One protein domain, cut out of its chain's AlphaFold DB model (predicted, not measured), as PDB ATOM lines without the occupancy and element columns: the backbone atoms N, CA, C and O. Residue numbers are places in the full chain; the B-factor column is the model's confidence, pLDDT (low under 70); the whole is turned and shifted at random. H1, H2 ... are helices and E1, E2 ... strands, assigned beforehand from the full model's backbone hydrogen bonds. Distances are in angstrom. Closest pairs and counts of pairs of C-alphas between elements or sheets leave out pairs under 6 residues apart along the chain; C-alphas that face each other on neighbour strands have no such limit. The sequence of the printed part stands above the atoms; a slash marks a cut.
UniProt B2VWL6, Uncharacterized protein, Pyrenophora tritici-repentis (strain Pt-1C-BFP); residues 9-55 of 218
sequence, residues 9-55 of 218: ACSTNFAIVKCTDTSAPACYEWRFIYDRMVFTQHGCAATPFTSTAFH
ATOM      1  N   ALA A   9     -20.070  11.107 -24.438       62.06
ATOM      2  CA  ALA A   9     -19.584  11.665 -23.178       62.06
ATOM      3  C   ALA A   9     -19.268  10.585 -22.130       62.06
ATOM      4  O   ALA A   9     -18.274  10.688 -21.409       62.06
ATOM      5  N   CYS A  10     -20.044   9.503 -22.092       59.44
ATOM      6  CA  CYS A  10     -19.835   8.420 -21.139       59.44
ATOM      7  C   CYS A  10     -18.665   7.490 -21.486       59.44
ATOM      8  O   CYS A  10     -18.185   6.759 -20.622       59.44
ATOM      9  N   SER A  11     -18.211   7.500 -22.739       64.12
ATOM     10  CA  SER A  11     -17.064   6.701 -23.193       64.12
ATOM     11  C   SER A  11     -15.744   7.479 -23.183       64.12
ATOM     12  O   SER A  11     -14.678   6.884 -23.048       64.12
ATOM     13  N   THR A  12     -15.812   8.809 -23.293       68.12
ATOM     14  CA  THR A  12     -14.649   9.692 -23.480       68.12
ATOM     15  C   THR A  12     -14.241  10.445 -22.215       68.12
ATOM     16  O   THR A  12     -13.065  10.773 -22.055       68.12
ATOM     17  N   ASN A  13     -15.168  10.696 -21.283       65.25
ATOM     18  CA  ASN A  13     -14.868  11.432 -20.058       65.25
ATOM     19  C   ASN A  13     -14.460  10.489 -18.918       65.25
ATOM     20  O   ASN A  13     -15.307   9.830 -18.320       65.25
ATOM     21  N   PHE A  14     -13.172  10.475 -18.562       65.00
ATOM     22  CA  PHE A  14     -12.621   9.621 -17.502       65.00
ATOM     23  C   PHE A  14     -13.317   9.769 -16.129       65.00
ATOM     24  O   PHE A  14     -13.224   8.857 -15.313       65.00
ATOM     25  N   ALA A  15     -14.009  10.888 -15.870       53.03
ATOM     26  CA  ALA A  15     -14.773  11.113 -14.640       53.03
ATOM     27  C   ALA A  15     -16.160  10.433 -14.641       53.03
ATOM     28  O   ALA A  15     -16.720  10.190 -13.577       53.03
ATOM     29  N   ILE A  16     -16.706  10.120 -15.822       56.06
ATOM     30  CA  ILE A  16     -17.974   9.386 -16.032       56.06
ATOM     31  C   ILE A  16     -17.684   7.908 -16.358       56.06
ATOM     32  O   ILE A  16     -18.482   7.006 -16.102       56.06
ATOM     33  N   VAL A  17     -16.490   7.645 -16.886       54.94
ATOM     34  CA  VAL A  17     -15.963   6.323 -17.211       54.94
ATOM     35  C   VAL A  17     -15.601   5.599 -15.921       54.94
ATOM     36  O   VAL A  17     -14.462   5.646 -15.464       54.94
ATOM     37  N   LYS A  18     -16.591   4.893 -15.369       60.44
ATOM     38  CA  LYS A  18     -16.513   3.507 -14.871       60.44
ATOM     39  C   LYS A  18     -17.537   3.305 -13.767       60.44
ATOM     40  O   LYS A  18     -17.216   3.236 -12.585       60.44
ATOM     41  N   CYS A  19     -18.770   3.058 -14.184       70.94
ATOM     42  CA  CYS A  19     -19.651   2.183 -13.427       70.94
ATOM     43  C   CYS A  19     -19.031   0.767 -13.414       70.94
ATOM     44  O   CYS A  19     -19.412  -0.107 -14.187       70.94
ATOM     45  N   THR A  20     -17.954   0.586 -12.641       78.69
ATOM     46  CA  THR A  20     -17.256  -0.695 -12.427       78.69
ATOM     47  C   THR A  20     -17.720  -1.393 -11.167       78.69
ATOM     48  O   THR A  20     -17.365  -2.548 -10.951       78.69
ATOM     49  N   ASP A  21     -18.481  -0.694 -10.331       78.88
ATOM     50  CA  ASP A  21     -19.062  -1.288  -9.146       78.88
ATOM     51  C   ASP A  21     -20.151  -2.282  -9.560       78.88
ATOM     52  O   ASP A  21     -21.075  -1.953 -10.309       78.88
ATOM     53  N   THR A  22     -20.038  -3.512  -9.067       86.69
ATOM     54  CA  THR A  22     -21.018  -4.581  -9.289       86.69
ATOM     55  C   THR A  22     -22.407  -4.220  -8.767       86.69
ATOM     56  O   THR A  22     -23.394  -4.759  -9.262       86.69
ATOM     57  N   SER A  23     -22.496  -3.308  -7.793       87.00
ATOM     58  CA  SER A  23     -23.768  -2.824  -7.241       87.00
ATOM     59  C   SER A  23     -24.455  -1.765  -8.112       87.00
ATOM     60  O   SER A  23     -25.669  -1.576  -8.014       87.00
ATOM     61  N   ALA A  24     -23.707  -1.101  -8.994       87.94
ATOM     62  CA  ALA A  24     -24.204  -0.041  -9.860       87.94
ATOM     63  C   ALA A  24     -23.561  -0.125 -11.255       87.94
ATOM     64  O   ALA A  24     -22.831   0.786 -11.646       87.94
ATOM     65  N   PRO A  25     -23.788  -1.215 -12.014       85.81
ATOM     66  CA  PRO A  25     -23.114  -1.422 -13.289       85.81
ATOM     67  C   PRO A  25     -23.622  -0.484 -14.386       85.81
ATOM     68  O   PRO A  25     -22.910  -0.259 -15.360       85.81
ATOM     69  N   ALA A  26     -24.837   0.050 -14.289       83.62
ATOM     70  CA  ALA A  26     -25.475   0.785 -15.371       83.62
ATOM     71  C   ALA A  26     -25.322   2.303 -15.220       83.62
ATOM     72  O   ALA A  26     -25.364   2.839 -14.118       83.62
ATOM     73  N   CYS A  27     -25.191   3.010 -16.339       84.88
ATOM     74  CA  CYS A  27     -25.175   4.471 -16.353       84.88
ATOM     75  C   CYS A  27     -26.598   5.038 -16.275       84.88
ATOM     76  O   CYS A  27     -27.493   4.498 -16.931       84.88
ATOM     77  N   TYR A  28     -26.787   6.158 -15.575       87.00
ATOM     78  CA  TYR A  28     -28.009   6.962 -15.651       87.00
ATOM     79  C   TYR A  28     -27.733   8.413 -16.046       87.00
ATOM     80  O   TYR A  28     -26.630   8.932 -15.846       87.00
ATOM     81  N   GLU A  29     -28.769   9.070 -16.563       88.00
ATOM     82  CA  GLU A  29     -28.773  10.488 -16.911       88.00
ATOM     83  C   GLU A  29     -30.001  11.184 -16.304       88.00
ATOM     84  O   GLU A  29     -31.142  10.771 -16.518       88.00
ATOM     85  N   TRP A  30     -29.771  12.262 -15.559       89.75
ATOM     86  CA  TRP A  30     -30.803  13.182 -15.089       89.75
ATOM     87  C   TRP A  30     -30.715  14.494 -15.853       89.75
ATOM     88  O   TRP A  30     -29.666  15.137 -15.871       89.75
ATOM     89  N   ARG A  31     -31.833  14.918 -16.436       92.06
ATOM     90  CA  ARG A  31     -31.980  16.221 -17.086       92.06
ATOM     91  C   ARG A  31     -32.849  17.114 -16.221       92.06
ATOM     92  O   ARG A  31     -34.034  16.849 -16.045       92.06
ATOM     93  N   PHE A  32     -32.266  18.178 -15.697       92.88
ATOM     94  CA  PHE A  32     -32.995  19.223 -14.996       92.88
ATOM     95  C   PHE A  32     -33.272  20.347 -15.982       92.88
ATOM     96  O   PHE A  32     -32.359  21.082 -16.367       92.88
ATOM     97  N   ILE A  33     -34.526  20.452 -16.414       92.12
ATOM     98  CA  ILE A  33     -34.965  21.521 -17.306       92.12
ATOM     99  C   ILE A  33     -35.346  22.717 -16.440       92.12
ATOM    100  O   ILE A  33     -36.293  22.665 -15.652       92.12
ATOM    101  N   TYR A  34     -34.581  23.790 -16.599       89.75
ATOM    102  CA  TYR A  34     -34.933  25.127 -16.153       89.75
ATOM    103  C   TYR A  34     -35.387  25.934 -17.368       89.75
ATOM    104  O   TYR A  34     -35.025  25.619 -18.499       89.75
ATOM    105  N   ASP A  35     -36.099  27.026 -17.111       85.50
ATOM    106  CA  ASP A  35     -36.705  27.916 -18.113       85.50
ATOM    107  C   ASP A  35     -35.781  28.285 -19.298       85.50
ATOM    108  O   ASP A  35     -36.225  28.429 -20.429       85.50
ATOM    109  N   ARG A  36     -34.463  28.409 -19.069       86.44
ATOM    110  CA  ARG A  36     -33.484  28.763 -20.121       86.44
ATOM    111  C   ARG A  36     -32.251  27.872 -20.197       86.44
ATOM    112  O   ARG A  36     -31.331  28.169 -20.956       86.44
ATOM    113  N   MET A  37     -32.171  26.834 -19.374       85.94
ATOM    114  CA  MET A  37     -30.971  26.003 -19.293       85.94
ATOM    115  C   MET A  37     -31.319  24.582 -18.882       85.94
ATOM    116  O   MET A  37     -32.170  24.362 -18.026       85.94
ATOM    117  N   VAL A  38     -30.623  23.619 -19.477       90.81
ATOM    118  CA  VAL A  38     -30.723  22.212 -19.100       90.81
ATOM    119  C   VAL A  38     -29.441  21.839 -18.378       90.81
ATOM    120  O   VAL A  38     -28.354  21.974 -18.939       90.81
ATOM    121  N   PHE A  39     -29.562  21.388 -17.132       89.31
ATOM    122  CA  PHE A  39     -28.444  20.763 -16.435       89.31
ATOM    123  C   PHE A  39     -28.552  19.261 -16.590       89.31
ATOM    124  O   PHE A  39     -29.582  18.670 -16.268       89.31
ATOM    125  N   THR A  40     -27.463  18.649 -17.031       88.31
ATOM    126  CA  THR A  40     -27.370  17.200 -17.140       88.31
ATOM    127  C   THR A  40     -26.471  16.675 -16.032       88.31
ATOM    128  O   THR A  40     -25.351  17.150 -15.844       88.31
ATOM    129  N   GLN A  41     -26.970  15.703 -15.279       88.12
ATOM    130  CA  GLN A  41     -26.210  14.953 -14.291       88.12
ATOM    131  C   GLN A  41     -26.092  13.506 -14.759       88.12
ATOM    132  O   GLN A  41     -27.086  12.876 -15.105       88.12
ATOM    133  N   HIS A  42     -24.878  12.967 -14.720       86.88
ATOM    134  CA  HIS A  42     -24.605  11.568 -15.031       86.88
ATOM    135  C   HIS A  42     -24.169  10.830 -13.763       86.88
ATOM    136  O   HIS A  42     -23.526  11.421 -12.892       86.88
ATOM    137  N   GLY A  43     -24.489   9.541 -13.664       86.19
ATOM    138  CA  GLY A  43     -24.032   8.695 -12.562       86.19
ATOM    139  C   GLY A  43     -24.218   7.202 -12.828       86.19
ATOM    140  O   GLY A  43     -24.514   6.798 -13.953       86.19
ATOM    141  N   CYS A  44     -24.033   6.386 -11.787       88.44
ATOM    142  CA  CYS A  44     -24.134   4.924 -11.842       88.44
ATOM    143  C   CYS A  44     -25.290   4.399 -10.977       88.44
ATOM    144  O   CYS A  44     -25.467   4.842  -9.843       88.44
ATOM    145  N   ALA A  45     -26.059   3.439 -11.493       88.88
ATOM    146  CA  ALA A  45     -27.175   2.772 -10.822       88.88
ATOM    147  C   ALA A  45     -27.238   1.277 -11.184       88.88
ATOM    148  O   ALA A  45     -26.528   0.796 -12.066       88.88
ATOM    149  N   ALA A  46     -28.104   0.523 -10.498       89.06
ATOM    150  CA  ALA A  46     -28.332  -0.895 -10.789       89.06
ATOM    151  C   ALA A  46     -28.895  -1.120 -12.205       89.06
ATOM    152  O   ALA A  46     -28.514  -2.063 -12.895       89.06
ATOM    153  N   THR A  47     -29.777  -0.222 -12.651       84.62
ATOM    154  CA  THR A  47     -30.441  -0.266 -13.956       84.62
ATOM    155  C   THR A  47     -30.269   1.058 -14.686       84.62
ATOM    156  O   THR A  47     -30.286   2.111 -14.043       84.62
ATOM    157  N   PRO A  48     -30.133   1.040 -16.019       85.62
ATOM    158  CA  PRO A  48     -30.005   2.270 -16.772       85.62
ATOM    159  C   PRO A  48     -31.329   3.009 -16.849       85.62
ATOM    160  O   PRO A  48     -32.375   2.396 -17.061       85.62
ATOM    161  N   PHE A  49     -31.280   4.329 -16.716       84.00
ATOM    162  CA  PHE A  49     -32.443   5.172 -16.947       84.00
ATOM    163  C   PHE A  49     -32.032   6.577 -17.377       84.00
ATOM    164  O   PHE A  49     -30.963   7.078 -17.020       84.00
ATOM    165  N   THR A  50     -32.940   7.220 -18.102       89.38
ATOM    166  CA  THR A  50     -32.887   8.648 -18.390       89.38
ATOM    167  C   THR A  50     -34.143   9.264 -17.808       89.38
ATOM    168  O   THR A  50     -35.250   8.851 -18.153       89.38
ATOM    169  N   SER A  51     -33.980  10.223 -16.905       87.56
ATOM    170  CA  SER A  51     -35.102  10.903 -16.266       87.56
ATOM    171  C   SER A  51     -34.992  12.406 -16.450       87.56
ATOM    172  O   SER A  51     -33.899  12.972 -16.447       87.56
ATOM    173  N   THR A  52     -36.138  13.052 -16.627       91.56
ATOM    174  CA  THR A  52     -36.228  14.498 -16.811       91.56
ATOM    175  C   THR A  52     -37.084  15.082 -15.701       91.56
ATOM    176  O   THR A  52     -38.226  14.667 -15.513       91.56
ATOM    177  N   ALA A  53     -36.529  16.038 -14.964       89.00
ATOM    178  CA  ALA A  53     -37.240  16.798 -13.950       89.00
ATOM    179  C   ALA A  53     -37.356  18.256 -14.398       89.00
ATOM    180  O   ALA A  53     -36.359  18.897 -14.737       89.00
ATOM    181  N   PHE A  54     -38.575  18.788 -14.370       89.50
ATOM    182  CA  PHE A  54     -38.817  20.212 -14.568       89.50
ATOM    183  C   PHE A  54     -38.667  20.920 -13.229       89.50
ATOM    184  O   PHE A  54     -39.367  20.604 -12.267       89.50
ATOM    185  N   HIS A  55     -37.746  21.875 -13.161       81.62
ATOM    186  CA  HIS A  55     -37.580  22.684 -11.967       81.62
ATOM    187  C   HIS A  55     -38.429  23.952 -12.096       81.62
ATOM    188  O   HIS A  55     -37.967  24.966 -12.627       81.62
TER     189      HIS A  55
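Overview. This is residues 9 to 55 of the 218 residues of an uncharacterized protein of Pyrenophora tritici-repentis (strain Pt-1C-BFP) (UniProt B2VWL6). The model is one narrow sheet of three strands: a long hairpin of E1 and E2 side by side, with the shorter E3 along the other side of E1. A very short helix, H1, only grazes this sheet, and a long loop, residues 13 to 25, leads from it to the end of the sheet where E1 begins. The printed part has 47 residues, with one named helix and three named strands in the order H1, E1, E2, E3; the sheet's order is E2, E1, E3, mixed, and the class is mostly strand. The whole is flat, spanning 37 by 21 by 10 A, and only just loose, close to compact, with a radius of gyration of the C-alphas of 11.9 A.

Arrangement. The inner strand is E1, residues 26 to 34. Its antiparallel neighbour is E2, residues 37 to 45, at 160 degrees between their directions; the two form a hairpin. N 30 and O 41, 2.8 A apart, are within hydrogen-bond range, as are N 41 and O 30, 2.8 A. The C-alphas of Arg 31 and Thr 40 face each other at 4.7 A. E3, residues 49 to 54, is parallel to E1 at 14 degrees; N 31 and O 51 are within hydrogen-bond range at 2.8 A, and the facing C-alphas of Arg 31 and Thr 52 are 4.6 A apart. The edge strands E2 and E3 are apart. H1, residues 9 to 12, only just on the sheet, grazes it with residues 9 to 10. H1 is too short for any O i to N i+4 pair, and its one O i to N i+3 pair is not within range.

Along the chain. E1 is 26.1 A long, from C-alpha 26 at (-25.475, 0.785, -15.371). E2 is 25.0 A and E3 16.5 A, ending at C-alpha 54 at (-38.817, 20.212, -14.568). H1, 5.3 A, begins at C-alpha 9 at (-19.584, 11.665, -23.178).

Size, cuts and confidence. The two C-alphas farthest apart, of Thr 22 and Arg 36, are 37.2 A apart. The printed part has no cut. The link from H1 to E1 is long, with 13 residues; those from E1 to E2 and from E2 to E3 are tight. Residues 9 to 18 have pLDDT under 70; the mean of the printed part is 81.3.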